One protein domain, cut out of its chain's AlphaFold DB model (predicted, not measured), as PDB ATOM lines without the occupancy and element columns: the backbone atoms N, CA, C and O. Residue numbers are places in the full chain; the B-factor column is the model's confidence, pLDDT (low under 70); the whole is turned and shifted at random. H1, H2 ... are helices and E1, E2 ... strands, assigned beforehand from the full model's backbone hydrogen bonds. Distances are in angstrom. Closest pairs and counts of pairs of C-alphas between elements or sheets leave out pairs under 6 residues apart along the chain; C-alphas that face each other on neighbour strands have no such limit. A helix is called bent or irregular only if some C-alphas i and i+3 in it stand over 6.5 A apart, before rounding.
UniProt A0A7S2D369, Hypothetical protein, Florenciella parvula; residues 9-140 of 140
ATOM      1  N   ILE A   9     271.672 225.267 182.673       96.44
ATOM      2  CA  ILE A   9     270.704 224.983 183.736       96.44
ATOM      3  C   ILE A   9     270.456 226.226 184.570       96.44
ATOM      4  O   ILE A   9     271.384 226.804 185.130       96.44
ATOM      5  N   ILE A  10     269.183 226.593 184.703       95.62
ATOM      6  CA  ILE A  10     268.730 227.649 185.605       95.62
ATOM      7  C   ILE A  10     268.160 226.991 186.858       95.62
ATOM      8  O   ILE A  10     267.201 226.223 186.782       95.62
ATOM      9  N   PHE A  11     268.735 227.312 188.011       93.88
ATOM     10  CA  PHE A  11     268.246 226.874 189.310       93.88
ATOM     11  C   PHE A  11     267.443 227.968 189.999       93.88
ATOM     12  O   PHE A  11     267.895 229.105 190.117       93.88
ATOM     13  N   ILE A  12     266.267 227.588 190.497       91.88
ATOM     14  CA  ILE A  12     265.369 228.435 191.280       91.88
ATOM     15  C   ILE A  12     265.124 227.704 192.603       91.88
ATOM     16  O   ILE A  12     264.350 226.751 192.650       91.88
ATOM     17  N   PHE A  13     265.824 228.104 193.663       90.56
ATOM     18  CA  PHE A  13     265.775 227.446 194.974       90.56
ATOM     19  C   PHE A  13     265.640 228.449 196.110       90.56
ATOM     20  O   PHE A  13     266.005 229.613 195.966       90.56
ATOM     21  N   GLY A  14     265.168 227.968 197.261       92.25
ATOM     22  CA  GLY A  14     265.169 228.729 198.505       92.25
ATOM     23  C   GLY A  14     263.921 229.574 198.746       92.25
ATOM     24  O   GLY A  14     263.892 230.320 199.721       92.25
ATOM     25  N   GLU A  15     262.894 229.489 197.892       91.81
ATOM     26  CA  GLU A  15     261.691 230.316 198.039       91.81
ATOM     27  C   GLU A  15     260.969 230.044 199.366       91.81
ATOM     28  O   GLU A  15     260.838 230.945 200.193       91.81
ATOM     29  N   ILE A  16     260.562 228.796 199.605       91.19
ATOM     30  CA  ILE A  16     259.892 228.397 200.851       91.19
ATOM     31  C   ILE A  16     260.888 228.402 202.019       91.19
ATOM     32  O   ILE A  16     260.545 228.827 203.124       91.19
ATOM     33  N   ASP A  17     262.139 227.995 201.779       94.00
ATOM     34  CA  ASP A  17     263.191 227.971 202.796       94.00
ATOM     35  C   ASP A  17     263.385 229.351 203.434       94.00
ATOM     36  O   ASP A  17     263.352 229.477 204.658       94.00
ATOM     37  N   CYS A  18     263.536 230.403 202.624       93.88
ATOM     38  CA  CYS A  18     263.773 231.747 203.142       93.88
ATOM     39  C   CYS A  18     262.516 232.420 203.695       93.88
ATOM     40  O   CYS A  18     262.624 233.204 204.639       93.88
ATOM     41  N   ARG A  19     261.338 232.119 203.138       92.62
ATOM     42  CA  ARG A  19     260.068 232.732 203.552       92.62
ATOM     43  C   ARG A  19     259.516 232.142 204.845       92.62
ATOM     44  O   ARG A  19     258.886 232.872 205.603       92.62
ATOM     45  N   GLU A  20     259.747 230.857 205.090       93.62
ATOM     46  CA  GLU A  20     259.122 230.129 206.197       93.62
ATOM     47  C   GLU A  20     260.116 229.217 206.926       93.62
ATOM     48  O   GLU A  20     260.276 229.319 208.145       93.62
ATOM     49  N   GLY A  21     260.818 228.349 206.190       95.50
ATOM     50  CA  GLY A  21     261.598 227.253 206.772       95.50
ATOM     51  C   GLY A  21     262.680 227.707 207.757       95.50
ATOM     52  O   GLY A  21     262.791 227.165 208.857       95.50
ATOM     53  N   ILE A  22     263.450 228.735 207.395       96.94
ATOM     54  CA  ILE A  22     264.527 229.283 208.230       96.94
ATOM     55  C   ILE A  22     263.969 229.931 209.498       96.94
ATOM     56  O   ILE A  22     264.535 229.744 210.573       96.94
ATOM     57  N   LEU A  23     262.848 230.650 209.398       95.88
ATOM     58  CA  LEU A  23     262.229 231.316 210.546       95.88
ATOM     59  C   LEU A  23     261.758 230.289 211.580       95.88
ATOM     60  O   LEU A  23     262.108 230.390 212.756       95.88
ATOM     61  N   LEU A  24     261.061 229.242 211.125       97.06
ATOM     62  CA  LEU A  24     260.628 228.135 211.981       97.06
ATOM     63  C   LEU A  24     261.809 227.364 212.583       97.06
ATOM     64  O   LEU A  24     261.735 226.881 213.714       97.06
ATOM     65  N   ALA A  25     262.905 227.207 211.837       97.12
ATOM     66  CA  ALA A  25     264.099 226.531 212.329       97.12
ATOM     67  C   ALA A  25     264.781 227.327 213.455       97.12
ATOM     68  O   ALA A  25     265.184 226.731 214.454       97.12
ATOM     69  N   VAL A  26     264.856 228.655 213.329       97.44
ATOM     70  CA  VAL A  26     265.362 229.544 214.388       97.44
ATOM     71  C   VAL A  26     264.453 229.500 215.616       97.44
ATOM     72  O   VAL A  26     264.949 229.317 216.724       97.44
ATOM     73  N   GLU A  27     263.130 229.572 215.439       97.25
ATOM     74  CA  GLU A  27     262.163 229.464 216.544       97.25
ATOM     75  C   GLU A  27     262.316 228.143 217.320       97.25
ATOM     76  O   GLU A  27     262.241 228.108 218.546       97.25
ATOM     77  N   LYS A  28     262.617 227.050 216.609       97.69
ATOM     78  CA  LYS A  28     262.882 225.723 217.190       97.69
ATOM     79  C   LYS A  28     264.310 225.545 217.722       97.69
ATOM     80  O   LYS A  28     264.684 224.422 218.060       97.69
ATOM     81  N   GLY A  29     265.123 226.601 217.755       97.12
ATOM     82  CA  GLY A  29     266.500 226.568 218.252       97.12
ATOM     83  C   GLY A  29     267.466 225.736 217.401       97.12
ATOM     84  O   GLY A  29     268.457 225.234 217.921       97.12
ATOM     85  N   ARG A  30     267.176 225.537 216.105       97.56
ATOM     86  CA  ARG A  30     268.065 224.813 215.172       97.56
ATOM     87  C   ARG A  30     269.243 225.661 214.699       97.56
ATOM     88  O   ARG A  30     270.292 225.100 214.407       97.56
ATOM     89  N   TYR A  31     269.050 226.974 214.638       97.56
ATOM     90  CA  TYR A  31     270.071 227.970 214.323       97.56
ATOM     91  C   TYR A  31     270.014 229.070 215.379       97.56
ATOM     92  O   TYR A  31     268.935 229.370 215.894       97.56
ATOM     93  N   ALA A  32     271.152 229.683 215.692       97.12
ATOM     94  CA  ALA A  32     271.229 230.764 216.667       97.12
ATOM     95  C   ALA A  32     270.532 232.037 216.167       97.12
ATOM     96  O   ALA A  32     270.000 232.810 216.962       97.12
ATOM     97  N   ASN A  33     270.540 232.271 214.853       97.81
ATOM     98  CA  ASN A  33     269.855 233.392 214.225       97.81
ATOM     99  C   ASN A  33     269.488 233.090 212.762       97.81
ATOM    100  O   ASN A  33     269.882 232.076 212.184       97.81
ATOM    101  N   VAL A  34     268.712 233.994 212.166       97.25
ATOM    102  CA  VAL A  34     268.241 233.879 210.779       97.25
ATOM    103  C   VAL A  34     269.403 233.814 209.789       97.25
ATOM    104  O   VAL A  34     269.369 232.981 208.892       97.25
ATOM    105  N   GLU A  35     270.421 234.665 209.940       97.75
ATOM    106  CA  GLU A  35     271.562 234.733 209.018       97.75
ATOM    107  C   GLU A  35     272.333 233.408 208.963       97.75
ATOM    108  O   GLU A  35     272.658 232.930 207.876       97.75
ATOM    109  N   GLU A  36     272.540 232.760 210.111       98.00
ATOM    110  CA  GLU A  36     273.129 231.422 210.186       98.00
ATOM    111  C   GLU A  36     272.293 230.395 209.405       98.00
ATOM    112  O   GLU A  36     272.838 229.637 208.600       98.00
ATOM    113  N   GLY A  37     270.967 230.404 209.576       97.81
ATOM    114  CA  GLY A  37     270.070 229.526 208.820       97.81
ATOM    115  C   GLY A  37     270.096 229.798 207.309       97.81
ATOM    116  O   GLY A  37     270.074 228.862 206.503       97.81
ATOM    117  N   MET A  38     270.213 231.066 206.901       98.19
ATOM    118  CA  MET A  38     270.391 231.438 205.493       98.19
ATOM    119  C   MET A  38     271.696 230.878 204.937       98.19
ATOM    120  O   MET A  38     271.678 230.187 203.922       98.19
ATOM    121  N   LEU A  39     272.818 231.112 205.618       98.12
ATOM    122  CA  LEU A  39     274.125 230.609 205.195       98.12
ATOM    123  C   LEU A  39     274.140 229.084 205.093       98.12
ATOM    124  O   LEU A  39     274.651 228.537 204.114       98.12
ATOM    125  N   TYR A  40     273.551 228.393 206.070       97.62
ATOM    126  CA  TYR A  40     273.489 226.937 206.073       97.62
ATOM    127  C   TYR A  40     272.734 226.390 204.852       97.62
ATOM    128  O   TYR A  40     273.261 225.545 204.126       97.62
ATOM    129  N   THR A  41     271.528 226.901 204.586       96.69
ATOM    130  CA  THR A  41     270.701 226.460 203.444       96.69
ATOM    131  C   THR A  41     271.333 226.816 202.096       96.69
ATOM    132  O   THR A  41     271.416 225.965 201.212       96.69
ATOM    133  N   ILE A  42     271.877 228.027 201.953       97.94
ATOM    134  CA  ILE A  42     272.589 228.467 200.744       97.94
ATOM    135  C   ILE A  42     273.782 227.553 200.442       97.94
ATOM    136  O   ILE A  42     273.984 227.150 199.296       97.94
ATOM    137  N   ASN A  43     274.561 227.184 201.462       97.62
ATOM    138  CA  ASN A  43     275.722 226.314 201.282       97.62
ATOM    139  C   ASN A  43     275.326 224.900 200.824       97.62
ATOM    140  O   ASN A  43     276.060 224.296 200.039       97.62
ATOM    141  N   ILE A  44     274.164 224.386 201.247       96.94
ATOM    142  CA  ILE A  44     273.615 223.124 200.724       96.94
ATOM    143  C   ILE A  44     273.335 223.252 199.222       96.94
ATOM    144  O   ILE A  44     273.759 222.390 198.449       96.94
ATOM    145  N   PHE A  45     272.677 224.332 198.796       96.75
ATOM    146  CA  PHE A  45     272.348 224.545 197.385       96.75
ATOM    147  C   PHE A  45     273.588 224.720 196.510       96.75
ATOM    148  O   PHE A  45     273.690 224.077 195.466       96.75
ATOM    149  N   ILE A  46     274.561 225.523 196.950       97.75
ATOM    150  CA  ILE A  46     275.825 225.719 196.224       97.75
ATOM    151  C   ILE A  46     276.571 224.395 196.077       97.75
ATOM    152  O   ILE A  46     277.026 224.063 194.982       97.75
ATOM    153  N   ARG A  47     276.660 223.604 197.152       97.81
ATOM    154  CA  ARG A  47     277.306 222.292 197.104       97.81
ATOM    155  C   ARG A  47     276.622 221.367 196.098       97.81
ATOM    156  O   ARG A  47     277.306 220.796 195.252       97.81
ATOM    157  N   ALA A  48     275.295 221.252 196.154       96.31
ATOM    158  CA  ALA A  48     274.539 220.410 195.229       96.31
ATOM    159  C   ALA A  48     274.715 220.860 193.766       96.31
ATOM    160  O   ALA A  48     274.937 220.035 192.880       96.31
ATOM    161  N   ALA A  49     274.683 222.172 193.512       96.50
ATOM    162  CA  ALA A  49     274.892 222.740 192.186       96.50
ATOM    163  C   ALA A  49     276.300 222.425 191.640       96.50
ATOM    164  O   ALA A  49     276.440 221.958 190.509       96.50
ATOM    165  N   LEU A  50     277.348 222.615 192.446       97.62
ATOM    166  CA  LEU A  50     278.728 222.315 192.050       97.62
ATOM    167  C   LEU A  50     278.966 220.814 191.829       97.62
ATOM    168  O   LEU A  50     279.679 220.434 190.898       97.62
ATOM    169  N   GLU A  51     278.352 219.950 192.640       97.56
ATOM    170  CA  GLU A  51     278.404 218.497 192.444       97.56
ATOM    171  C   GLU A  51     277.763 218.096 191.104       97.56
ATOM    172  O   GLU A  51     278.379 217.361 190.328       97.56
ATOM    173  N   LEU A  52     276.584 218.640 190.777       95.69
ATOM    174  CA  LEU A  52     275.917 218.407 189.490       95.69
ATOM    175  C   LEU A  52     276.735 218.933 188.308       95.69
ATOM    176  O   LEU A  52     276.907 218.221 187.317       95.69
ATOM    177  N   LYS A  53     277.298 220.140 188.428       96.56
ATOM    178  CA  LYS A  53     278.213 220.707 187.432       96.56
ATOM    179  C   LYS A  53     279.369 219.759 187.145       96.56
ATOM    180  O   LYS A  53     279.629 219.443 185.988       96.56
ATOM    181  N   LYS A  54     280.053 219.290 188.190       97.75
ATOM    182  CA  LYS A  54     281.207 218.394 188.059       97.75
ATOM    183  C   LYS A  54     280.827 217.076 187.384       97.75
ATOM    184  O   LYS A  54     281.601 216.557 186.589       97.75
ATOM    185  N   GLN A  55     279.659 216.533 187.716       97.19
ATOM    186  CA  GLN A  55     279.204 215.246 187.192       97.19
ATOM    187  C   GLN A  55     278.726 215.323 185.741       97.19
ATOM    188  O   GLN A  55     278.882 214.353 185.006       97.19
ATOM    189  N   ARG A  56     278.109 216.440 185.343       96.88
ATOM    190  CA  ARG A  56     277.352 216.538 184.084       96.88
ATOM    191  C   ARG A  56     277.883 217.595 183.116       96.88
ATOM    192  O   ARG A  56     277.351 217.740 182.022       96.88
ATOM    193  N   GLY A  57     278.898 218.359 183.510       96.75
ATOM    194  CA  GLY A  57     279.470 219.437 182.701       96.75
ATOM    195  C   GLY A  57     278.547 220.644 182.515       96.75
ATOM    196  O   GLY A  57     278.771 221.427 181.603       96.75
ATOM    197  N   PHE A  58     277.506 220.796 183.338       97.50
ATOM    198  CA  PHE A  58     276.516 221.861 183.169       97.50
ATOM    199  C   PHE A  58     277.110 223.270 183.297       97.50
ATOM    200  O   PHE A  58     278.013 223.539 184.105       97.50
ATOM    201  N   ARG A  59     276.523 224.212 182.559       95.88
ATOM    202  CA  ARG A  59     276.642 225.637 182.867       95.88
ATOM    203  C   ARG A  59     275.485 226.030 183.778       95.88
ATOM    204  O   ARG A  59     274.340 225.679 183.517       95.88
ATOM    205  N   MET A  60     275.798 226.672 184.897       96.38
ATOM    206  CA  MET A  60     274.895 226.746 186.043       96.38
ATOM    207  C   MET A  60     274.565 228.197 186.350       96.38
ATOM    208  O   MET A  60     275.439 228.946 186.780       96.38
ATOM    209  N   PHE A  61     273.301 228.561 186.179       96.88
ATOM    210  CA  PHE A  61     272.781 229.891 186.451       96.88
ATOM    211  C   PHE A  61     271.867 229.859 187.675       96.88
ATOM    212  O   PHE A  61     270.972 229.020 187.771       96.88
ATOM    213  N   ILE A  62     272.075 230.774 188.614       97.12
ATOM    214  CA  ILE A  62     271.302 230.872 189.850       97.12
ATOM    215  C   ILE A  62     270.325 232.034 189.728       97.12
ATOM    216  O   ILE A  62     270.721 233.197 189.646       97.12
ATOM    217  N   HIS A  63     269.036 231.712 189.712       96.75
ATOM    218  CA  HIS A  63     267.962 232.693 189.698       96.75
ATOM    219  C   HIS A  63     267.732 233.250 191.116       96.75
ATOM    220  O   HIS A  63     267.670 232.469 192.070       96.75
ATOM    221  N   PRO A  64     267.536 234.571 191.290       95.75
ATOM    222  CA  PRO A  64     267.193 235.147 192.589       95.75
ATOM    223  C   PRO A  64     265.839 234.643 193.104       95.75
ATOM    224  O   PRO A  64     264.895 234.479 192.336       95.75
ATOM    225  N   VAL A  65     265.674 234.493 194.416       94.94
ATOM    226  CA  VAL A  65     264.349 234.229 194.997       94.94
ATOM    227  C   VAL A  65     263.428 235.427 194.756       94.94
ATOM    228  O   VAL A  65     263.831 236.579 194.920       94.94
ATOM    229  N   ILE A  66     262.183 235.176 194.368       91.75
ATOM    230  CA  ILE A  66     261.245 236.230 193.978       91.75
ATOM    231  C   ILE A  66     260.541 236.835 195.215       91.75
ATOM    232  O   ILE A  66     260.090 236.098 196.091       91.75
ATOM    233  N   PRO A  67     260.381 238.172 195.298       88.94
ATOM    234  CA  PRO A  67     259.768 238.858 196.437       88.94
ATOM    235  C   PRO A  67     258.251 239.088 196.263       88.94
ATOM    236  O   PRO A  67     257.797 240.237 196.340       88.94
ATOM    237  N   VAL A  68     257.474 238.027 195.998       87.88
ATOM    238  CA  VAL A  68     256.034 238.158 195.681       87.88
ATOM    239  C   VAL A  68     255.265 238.789 196.845       87.88
ATOM    240  O   VAL A  68     254.657 239.847 196.685       87.88
ATOM    241  N   LEU A  69     255.359 238.197 198.038       88.12
ATOM    242  CA  LEU A  69     254.667 238.696 199.225       88.12
ATOM    243  C   LEU A  69     255.335 239.929 199.830       88.12
ATOM    244  O   LEU A  69     256.562 240.005 199.947       88.12
ATOM    245  N   ASN A  70     254.509 240.870 200.289       86.88
ATOM    246  CA  ASN A  70     254.972 242.069 200.987       86.88
ATOM    247  C   ASN A  70     255.614 241.712 202.332       86.88
ATOM    248  O   ASN A  70     256.682 242.221 202.672       86.88
ATOM    249  N   GLU A  71     254.981 240.797 203.059       89.31
ATOM    250  CA  GLU A  71     255.293 240.383 204.423       89.31
ATOM    251  C   GLU A  71     256.686 239.754 204.507       89.31
ATOM    252  O   GLU A  71     257.454 240.035 205.423       89.31
ATOM    253  N   THR A  72     257.048 238.952 203.504       91.31
ATOM    254  CA  THR A  72     258.342 238.263 203.447       91.31
ATOM    255  C   THR A  72     259.365 238.994 202.572       91.31
ATOM    256  O   THR A  72     260.498 238.544 202.435       91.31
ATOM    257  N   ARG A  73     259.050 240.147 201.969       91.69
ATOM    258  CA  ARG A  73     259.964 240.802 201.012       91.69
ATOM    259  C   ARG A  73     261.342 241.104 201.595       91.69
ATOM    260  O   ARG A  73     262.354 240.921 200.922       91.69
ATOM    261  N   ASN A  74     261.393 241.568 202.840       93.19
ATOM    262  CA  ASN A  74     262.659 241.925 203.480       93.19
ATOM    263  C   ASN A  74     263.527 240.693 203.769       93.19
ATOM    264  O   ASN A  74     264.742 240.768 203.586       93.19
ATOM    265  N   ILE A  75     262.916 239.555 204.128       95.00
ATOM    266  CA  ILE A  75     263.658 238.304 204.330       95.00
ATOM    267  C   ILE A  75     264.222 237.793 203.003       95.00
ATOM    268  O   ILE A  75     265.394 237.436 202.934       95.00
ATOM    269  N   VAL A  76     263.441 237.883 201.921       95.06
ATOM    270  CA  VAL A  76     263.887 237.513 200.569       95.06
ATOM    271  C   VAL A  76     265.039 238.411 200.099       95.06
ATOM    272  O   VAL A  76     266.022 237.917 199.549       95.06
ATOM    273  N   LYS A  77     264.972 239.729 200.345       95.06
ATOM    274  CA  LYS A  77     266.073 240.663 200.032       95.06
ATOM    275  C   LYS A  77     267.365 240.280 200.756       95.06
ATOM    276  O   LYS A  77     268.424 240.260 200.131       95.06
ATOM    277  N   ALA A  78     267.277 239.987 202.054       96.25
ATOM    278  CA  ALA A  78     268.427 239.561 202.846       96.25
ATOM    279  C   ALA A  78     268.998 238.233 202.326       96.25
ATOM    280  O   ALA A  78     270.203 238.137 202.094       96.25
ATOM    281  N   TYR A  79     268.125 237.263 202.042       97.44
ATOM    282  CA  TYR A  79     268.511 235.962 201.504       97.44
ATOM    283  C   TYR A  79     269.242 236.087 200.167       97.44
ATOM    284  O   TYR A  79     270.362 235.605 200.037       97.44
ATOM    285  N   ASN A  80     268.672 236.809 199.199       97.12
ATOM    286  CA  ASN A  80     269.297 237.019 197.891       97.12
ATOM    287  C   ASN A  80     270.630 237.758 197.982       97.12
ATOM    288  O   ASN A  80     271.544 237.449 197.226       97.12
ATOM    289  N   LYS A  81     270.764 238.721 198.904       96.94
ATOM    290  CA  LYS A  81     272.036 239.417 199.128       96.94
ATOM    291  C   LYS A  81     273.126 238.435 199.564       96.94
ATOM    292  O   LYS A  81     274.219 238.462 199.002       96.94
ATOM    293  N   ILE A  82     272.826 237.575 200.539       98.06
ATOM    294  CA  ILE A  82     273.771 236.563 201.027       98.06
ATOM    295  C   ILE A  82     274.029 235.524 199.933       98.06
ATOM    296  O   ILE A  82     275.182 235.219 199.649       98.06
ATOM    297  N   PHE A  83     272.988 235.027 199.263       97.94
ATOM    298  CA  PHE A  83     273.119 233.995 198.236       97.94
ATOM    299  C   PHE A  83     273.975 234.476 197.063       97.94
ATOM    300  O   PHE A  83     274.930 233.800 196.691       97.94
ATOM    301  N   LYS A  84     273.727 235.692 196.562       97.56
ATOM    302  CA  LYS A  84     274.564 236.309 195.531       97.56
ATOM    303  C   LYS A  84     276.024 236.414 195.970       97.56
ATOM    304  O   LYS A  84     276.910 236.058 195.201       97.56
ATOM    305  N   ALA A  85     276.286 236.876 197.196       98.00
ATOM    306  CA  ALA A  85     277.651 236.966 197.713       98.00
ATOM    307  C   ALA A  85     278.337 235.590 197.723       98.00
ATOM    308  O   ALA A  85     279.435 235.454 197.197       98.00
ATOM    309  N   ARG A  86     277.648 234.552 198.214       98.00
ATOM    310  CA  ARG A  86     278.170 233.179 198.238       98.00
ATOM    311  C   ARG A  86     278.410 232.603 196.839       98.00
ATOM    312  O   ARG A  86     279.402 231.909 196.648       98.00
ATOM    313  N   VAL A  87     277.528 232.877 195.876       97.56
ATOM    314  CA  VAL A  87     277.701 232.463 194.472       97.56
ATOM    315  C   VAL A  87     278.928 233.137 193.858       97.56
ATOM    316  O   VAL A  87     279.721 232.465 193.216       97.56
ATOM    317  N   ASN A  88     279.133 234.428 194.121       97.00
ATOM    318  CA  ASN A  88     280.278 235.179 193.600       97.00
ATOM    319  C   ASN A  88     281.632 234.752 194.197       97.00
ATOM    320  O   ASN A  88     282.674 235.093 193.645       97.00
ATOM    321  N   GLU A  89     281.636 234.046 195.327       97.56
ATOM    322  CA  GLU A  89     282.853 233.516 195.952       97.56
ATOM    323  C   GLU A  89     283.284 232.150 195.399       97.56
ATOM    324  O   GLU A  89     284.379 231.683 195.718       97.56
ATOM    325  N   VAL A  90     282.439 231.483 194.606       96.94
ATOM    326  CA  VAL A  90     282.731 230.155 194.060       96.94
ATOM    327  C   VAL A  90     282.830 230.193 192.543       96.94
ATOM    328  O   VAL A  90     282.055 230.850 191.858       96.94
ATOM    329  N   GLU A  91     283.770 229.432 191.994       95.69
ATOM    330  CA  GLU A  91     283.864 229.266 190.549       95.69
ATOM    331  C   GLU A  91     282.801 228.288 190.032       95.69
ATOM    332  O   GLU A  91     282.488 227.270 190.655       95.69
ATOM    333  N   GLY A  92     282.280 228.564 188.836       94.75
ATOM    334  CA  GLY A  92     281.437 227.632 188.089       94.75
ATOM    335  C   GLY A  92     279.927 227.806 188.251       94.75
ATOM    336  O   GLY A  92     279.193 227.101 187.549       94.75
ATOM    337  N   LEU A  93     279.479 228.731 189.103       96.94
ATOM    338  CA  LEU A  93     278.090 229.182 189.208       96.94
ATOM    339  C   LEU A  93     277.990 230.655 188.790       96.94
ATOM    340  O   LEU A  93     278.875 231.445 189.101       96.94
ATOM    341  N   GLU A  94     276.905 231.028 188.116       96.19
ATOM    342  CA  GLU A  94     276.675 232.388 187.617       96.19
ATOM    343  C   GLU A  94     275.348 232.925 188.175       96.19
ATOM    344  O   GLU A  94     274.300 232.304 188.009       96.19
ATOM    345  N   TRP A  95     275.357 234.064 188.869       96.88
ATOM    346  CA  TRP A  95     274.128 234.681 189.387       96.88
ATOM    347  C   TRP A  95     273.393 235.459 188.288       96.88
ATOM    348  O   TRP A  95     274.002 236.281 187.608       96.88
ATOM    349  N   ILE A  96     272.077 235.263 188.150       96.12
ATOM    350  CA  ILE A  96     271.266 236.015 187.184       96.12
ATOM    351  C   ILE A  96     270.908 237.382 187.758       96.12
ATOM    352  O   ILE A  96     270.024 237.528 188.612       96.12
ATOM    353  N   ASP A  97     271.604 238.403 187.270       92.06
ATOM    354  CA  ASP A  97     271.449 239.765 187.748       92.06
ATOM    355  C   ASP A  97     270.233 240.506 187.170       92.06
ATOM    356  O   ASP A  97     269.645 240.172 186.142       92.06
ATOM    357  N   GLY A  98     269.801 241.530 187.908       86.69
ATOM    358  CA  GLY A  98     268.769 242.471 187.480       86.69
ATOM    359  C   GLY A  98     267.327 241.945 187.440       86.69
ATOM    360  O   GLY A  98     266.419 242.766 187.395       86.69
ATOM    361  N   VAL A  99     267.065 240.633 187.506       89.69
ATOM    362  CA  VAL A  99     265.684 240.099 187.551       89.69
ATOM    363  C   VAL A  99     264.952 240.627 188.786       89.69
ATOM    364  O   VAL A  99     263.907 241.265 188.686       89.69
ATOM    365  N   PHE A 100     265.550 240.439 189.966       89.88
ATOM    366  CA  PHE A 100     264.951 240.831 191.242       89.88
ATOM    367  C   PHE A 100     264.668 242.334 191.348       89.88
ATOM    368  O   PHE A 100     263.602 242.743 191.800       89.88
ATOM    369  N   THR A 101     265.629 243.172 190.958       88.00
ATOM    370  CA  THR A 101     265.505 244.630 191.089       88.00
ATOM    371  C   THR A 101     264.489 245.198 190.106       88.00
ATOM    372  O   THR A 101     263.769 246.128 190.460       88.00
ATOM    373  N   ARG A 102     264.373 244.617 188.904       92.88
ATOM    374  CA  ARG A 102     263.403 245.040 187.885       92.88
ATOM    375  C   ARG A 102     261.958 244.658 188.225       92.88
ATOM    376  O   ARG A 102     261.052 245.349 187.756       92.88
ATOM    377  N   LEU A 103     261.741 243.638 189.063       93.56
ATOM    378  CA  LEU A 103     260.415 243.229 189.553       93.56
ATOM    379  C   LEU A 103     259.779 244.237 190.517       93.56
ATOM    380  O   LEU A 103     258.555 244.342 190.587       93.56
ATOM    381  N   LEU A 104     260.596 244.955 191.285       93.38
ATOM    382  CA  LEU A 104     260.119 245.847 192.335       93.38
ATOM    383  C   LEU A 104     259.949 247.284 191.836       93.38
ATOM    384  O   LEU A 104     260.582 247.708 190.869       93.38
ATOM    385  N   THR A 105     259.110 248.060 192.521       92.94
ATOM    386  CA  THR A 105     259.032 249.519 192.370       92.94
ATOM    387  C   THR A 105     260.406 250.173 192.605       92.94
ATOM    388  O   THR A 105     261.262 249.562 193.244       92.94
ATOM    389  N   PRO A 106     260.660 251.408 192.123       91.12
ATOM    390  CA  PRO A 106     261.976 252.053 192.258       91.12
ATOM    391  C   PRO A 106     262.498 252.173 193.700       91.12
ATOM    392  O   PRO A 106     263.699 252.097 193.933       91.12
ATOM    393  N   ASP A 107     261.601 252.319 194.676       90.12
ATOM    394  CA  ASP A 107     261.910 252.331 196.114       90.12
ATOM    395  C   ASP A 107     262.081 250.918 196.715       90.12
ATOM    396  O   ASP A 107     262.366 250.746 197.902       90.12
ATOM    397  N   GLY A 108     261.878 249.878 195.906       88.62
ATOM    398  CA  GLY A 108     261.917 248.479 196.294       88.62
ATOM    399  C   GLY A 108     260.791 248.063 197.243       88.62
ATOM    400  O   GLY A 108     260.905 246.996 197.858       88.62
ATOM    401  N   SER A 109     259.765 248.894 197.444       88.19
ATOM    402  CA  SER A 109     258.764 248.686 198.492       88.19
ATOM    403  C   SER A 109     257.645 247.741 198.082       88.19
ATOM    404  O   SER A 109     257.083 247.103 198.968       88.19
ATOM    405  N   LYS A 110     257.347 247.602 196.783       90.56
ATOM    406  CA  LYS A 110     256.260 246.768 196.243       90.56
ATOM    407  C   LYS A 110     256.696 246.016 194.992       90.56
ATOM    408  O   LYS A 110     257.636 246.427 194.314       90.56
ATOM    409  N   LEU A 111     256.002 244.922 194.683       93.62
ATOM    410  CA  LEU A 111     256.034 244.338 193.345       93.62
ATOM    411  C   LEU A 111     255.382 245.334 192.370       93.62
ATOM    412  O   LEU A 111     254.440 246.033 192.746       93.62
ATOM    413  N   LYS A 112     255.895 245.455 191.144       94.56
ATOM    414  CA  LYS A 112     255.205 246.246 190.115       94.56
ATOM    415  C   LYS A 112     253.937 245.514 189.679       94.56
ATOM    416  O   LYS A 112     253.966 244.300 189.481       94.56
ATOM    417  N   SER A 113     252.851 246.258 189.478       93.94
ATOM    418  CA  SER A 113     251.530 245.690 189.182       93.94
ATOM    419  C   SER A 113     251.500 244.851 187.902       93.94
ATOM    420  O   SER A 113     250.711 243.924 187.800       93.94
ATOM    421  N   GLU A 114     252.375 245.126 186.927       95.00
ATOM    422  CA  GLU A 114     252.486 244.320 185.700       95.00
ATOM    423  C   GLU A 114     253.011 242.886 185.918       95.00
ATOM    424  O   GLU A 114     252.944 242.068 184.997       95.00
ATOM    425  N   TYR A 115     253.553 242.589 187.105       95.25
ATOM    426  CA  TYR A 115     254.069 241.272 187.486       95.25
ATOM    427  C   TYR A 115     253.201 240.569 188.541       95.25
ATOM    428  O   TYR A 115     253.511 239.439 188.916       95.25
ATOM    429  N   GLU A 116     252.127 241.201 189.020       93.12
ATOM    430  CA  GLU A 116     251.176 240.593 189.957       93.12
ATOM    431  C   GLU A 116     250.278 239.570 189.239       93.12
ATOM    432  O   GLU A 116     249.771 239.844 188.151       93.12
ATOM    433  N   LEU A 117     250.069 238.393 189.845       92.75
ATOM    434  CA  LEU A 117     249.137 237.376 189.338       92.75
ATOM    435  C   LEU A 117     248.060 237.012 190.367       92.75
ATOM    436  O   LEU A 117     246.893 237.331 190.169       92.75
ATOM    437  N   ASP A 118     248.445 236.352 191.462       88.81
ATOM    438  CA  ASP A 118     247.501 235.802 192.454       88.81
ATOM    439  C   ASP A 118     247.960 235.980 193.915       88.81
ATOM    440  O   ASP A 118     247.404 235.387 194.836       88.81
ATOM    441  N   GLY A 119     248.998 236.792 194.136       82.44
ATOM    442  CA  GLY A 119     249.595 237.008 195.453       82.44
ATOM    443  C   GLY A 119     250.590 235.929 195.890       82.44
ATOM    444  O   GLY A 119     251.200 236.089 196.936       82.44
ATOM    445  N   THR A 120     250.815 234.865 195.116       82.62
ATOM    446  CA  THR A 120     251.865 233.857 195.393       82.62
ATOM    447  C   THR A 120     252.782 233.632 194.192       82.62
ATOM    448  O   THR A 120     253.974 233.395 194.367       82.62
ATOM    449  N   HIS A 121     252.265 233.802 192.980       88.88
ATOM    450  CA  HIS A 121     252.981 233.632 191.724       88.88
ATOM    451  C   HIS A 121     253.154 234.967 190.984       88.88
ATOM    452  O   HIS A 121     252.407 235.927 191.197       88.88
ATOM    453  N   LEU A 122     254.147 235.020 190.089       92.62
ATOM    454  CA  LEU A 122     254.335 236.140 189.165       92.62
ATOM    455  C   LEU A 122     253.524 235.953 187.888       92.62
ATOM    456  O   LEU A 122     253.373 234.840 187.383       92.62
ATOM    457  N   HIS A 123     253.101 237.069 187.303       95.31
ATOM    458  CA  HIS A 123     252.571 237.081 185.947       95.31
ATOM    459  C   HIS A 123     253.671 236.680 184.935       95.31
ATOM    460  O   HIS A 123     254.818 237.119 185.082       95.31
ATOM    461  N   PRO A 124     253.361 235.905 183.872       94.81
ATOM    462  CA  PRO A 124     254.352 235.438 182.892       94.81
ATOM    463  C   PRO A 124     255.156 236.537 182.184       94.81
ATOM    464  O   PRO A 124     256.220 236.262 181.635       94.81
ATOM    465  N   SER A 125     254.682 237.785 182.219       94.56
ATOM    466  CA  SER A 125     255.423 238.962 181.739       94.56
ATOM    467  C   SER A 125     256.815 239.076 182.363       94.56
ATOM    468  O   SER A 125     257.697 239.633 181.725       94.56
ATOM    469  N   TYR A 126     257.056 238.521 183.557       94.19
ATOM    470  CA  TYR A 126     258.376 238.573 184.187       94.19
ATOM    471  C   TYR A 126     259.450 237.771 183.440       94.19
ATOM    472  O   TYR A 126     260.640 238.035 183.611       94.19
ATOM    473  N   VAL A 127     259.057 236.796 182.609       93.38
ATOM    474  CA  VAL A 127     260.001 235.939 181.875       93.38
ATOM    475  C   VAL A 127     260.879 236.765 180.928       93.38
ATOM    476  O   VAL A 127     262.025 236.389 180.681       93.38
ATOM    477  N   SER A 128     260.412 237.930 180.458       94.50
ATOM    478  CA  SER A 128     261.259 238.859 179.696       94.50
ATOM    479  C   SER A 128     262.455 239.353 180.516       94.50
ATOM    480  O   SER A 128     263.569 239.379 180.000       94.50
ATOM    481  N   LEU A 129     262.263 239.644 181.809       94.56
ATOM    482  CA  LEU A 129     263.336 240.070 182.714       94.56
ATOM    483  C   LEU A 129     264.393 238.977 182.895       94.56
ATOM    484  O   LEU A 129     265.582 239.277 182.988       94.56
ATOM    485  N   LEU A 130     263.967 237.709 182.932       93.25
ATOM    486  CA  LEU A 130     264.881 236.567 182.960       93.25
ATOM    487  C   LEU A 130     265.708 236.490 181.670       93.25
ATOM    488  O   LEU A 130     266.925 236.327 181.733       93.25
ATOM    489  N   GLY A 131     265.065 236.655 180.512       92.75
ATOM    490  CA  GLY A 131     265.753 236.704 179.220       92.75
ATOM    491  C   GLY A 131     266.782 237.837 179.134       92.75
ATOM    492  O   GLY A 131     267.891 237.628 178.639       92.75
ATOM    493  N   GLU A 132     266.455 239.017 179.664       93.12
ATOM    494  CA  GLU A 132     267.384 240.148 179.757       93.12
ATOM    495  C   GLU A 132     268.591 239.825 180.649       93.12
ATOM    496  O   GLU A 132     269.729 240.021 180.222       93.12
ATOM    497  N   GLY A 133     268.361 239.267 181.844       93.31
ATOM    498  CA  GLY A 133     269.437 238.887 182.766       93.31
ATOM    499  C   GLY A 133     270.391 237.837 182.185       93.31
ATOM    500  O   GLY A 133     271.605 237.959 182.321       93.31
ATOM    501  N   LEU A 134     269.871 236.837 181.465       92.44
ATOM    502  CA  LEU A 134     270.704 235.847 180.765       92.44
ATOM    503  C   LEU A 134     271.484 236.466 179.596       92.44
ATOM    504  O   LEU A 134     272.640 236.120 179.363       92.44
ATOM    505  N   THR A 135     270.878 237.416 178.880       91.56
ATOM    506  CA  THR A 135     271.545 238.128 177.780       91.56
ATOM    507  C   THR A 135     272.739 238.944 178.271       91.56
ATOM    508  O   THR A 135     273.758 239.000 177.586       91.56
ATOM    509  N   GLU A 136     272.630 239.573 179.443       89.12
ATOM    510  CA  GLU A 136     273.743 240.297 180.070       89.12
ATOM    511  C   GLU A 136     274.918 239.356 180.364       89.12
ATOM    512  O   GLU A 136     276.057 239.687 180.039       89.12
ATOM    513  N   ILE A 137     274.633 238.153 180.869       87.75
ATOM    514  CA  ILE A 137     275.646 237.124 181.131       87.75
ATOM    515  C   ILE A 137     276.325 236.639 179.843       87.75
ATOM    516  O   ILE A 137     277.531 236.434 179.827       87.75
ATOM    517  N   TRP A 138     275.587 236.460 178.745       83.12
ATOM    518  CA  TRP A 138     276.179 236.012 177.477       83.12
ATOM    519  C   TRP A 138     277.014 237.071 176.752       83.12
ATOM    520  O   TRP A 138     277.748 236.729 175.825       83.12
ATOM    521  N   ARG A 139     276.866 238.349 177.111       81.50
ATOM    522  CA  ARG A 139     277.640 239.454 176.525       81.50
ATOM    523  C   ARG A 139     278.935 239.751 177.281       81.50
ATOM    524  O   ARG A 139     279.794 240.414 176.701       81.50
ATOM    525  N   GLY A 140     279.022 239.344 178.547       63.31
ATOM    526  CA  GLY A 140     280.229 239.435 179.376       63.31
ATOM    527  C   GLY A 140     281.168 238.269 179.126       63.31
ATOM    528  O   GLY A 140     282.392 238.519 179.159       63.31
TER     529      GLY A 140
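What this domain is: This is residues 9 to 140 of the 140 residues of the protein "Hypothetical protein" of Florenciella parvula (UniProt A0A7S2D369). A small parallel sheet of three short strands, E1, E2 and E3, has the long helix H2 and the shorter H3 over one face, with H1 packed on the first part of H2 and on the first part of H3. H4 and H5 make a second, smaller group, joined by a long looping stretch, and H5 comes near the sheet with residues 133 to 137. The printed part has 132 residues with five named helices and three named strands, in the order E1 H1 H2 E2 H3 E3 H4 H5, and its class is mostly helix. The sheet runs E1 E2 E3, all parallel. The whole is compact, with a radius of gyration of the C-alphas of 15.1 A and spans of 39 by 38 by 22 A.

How they stand to each other: The printed part begins with E1, residues 9 to 11, an edge strand parallel to the inner strand E2, residues 59 to 62, at 22 degrees; N 9 and O 59 are 2.8 A apart, within hydrogen-bond range, as are N 61 and O 9, at 2.8 A. H1, residues 15 to 27, is irregular, with C-alphas 19 and 22 lying 7.3 A apart, and it is not on the sheet. H2, residues 34 to 56, touches H1 with its residues 34 to 41 alone, at a steep tilt of 45 degrees, opposite ways; the closest C-alphas are those of Ile 22 and Gly 37, 5.6 A apart. H2 is on the sheet at a height over the sheet of 9.6 A and lies over E2, running along the strands at 15 degrees to E2 on the local plane. H3, residues 73 to 88, touches H2 at a steep tilt of 44 degrees, the same way, with the C-alphas of Ile 42 and Phe 83 closest at 6.1 A. H3 also touches H1, about perpendicular at 77 degrees, with the C-alphas of Cys 18 and Val 76 closest at 6.3 A. H2 and H3 on one face of the sheet make two layers, helices over a sheet. E3, residues 93 to 95, is the other edge strand, parallel to E2 at 39 degrees; N 62 and O 94 are within hydrogen-bond range at 2.8 A. E1, H1 H2, E2 and E2, H3, E3 are strand-helix-strand units, two parallel neighbour strands with helices between, each with a right-handed crossover. H4, residues 99 to 103, touches H5, residues 124 to 139, with the C-alphas of Val 99 and Leu 129 closest at 5.4 A. H5 only grazes the sheet with residues 133 to 137, and H4 is not on it; H5 is apart from H1, H2 and H3. Every O i to N i+4 pair is within hydrogen-bond range in H2, H3 and H4; in H1 it is 7 of 9 and in H5 10 of 12.

Where its parts are: E1 begins with C-alpha 9 at (270.704, 224.983, 183.736). H1 is 18.5 A from first to last C-alpha, H2 33.1 A, E2 10.2 A and H3 22.3 A. H2 begins with C-alpha 34 at (268.241, 233.879, 210.779). E1 is 6.4 A long, E3 6.8 A and H4 6.4 A. H5 is 24.5 A long and ends with C-alpha 139 at (277.640, 239.454, 176.525).

The domain as a whole: The two C-alphas farthest apart are those of Lys 28 and Arg 139, at 45.4 A. The printed part has no cut, and residue 140 is the chain's last. The link from H4 to H5, residues 104 to 123, is long, and its C-alphas lie 14 to 20 A from the mean of all C-alphas. The mean pLDDT of the printed part is 94.0, and residue 140 is the one printed residue under 70.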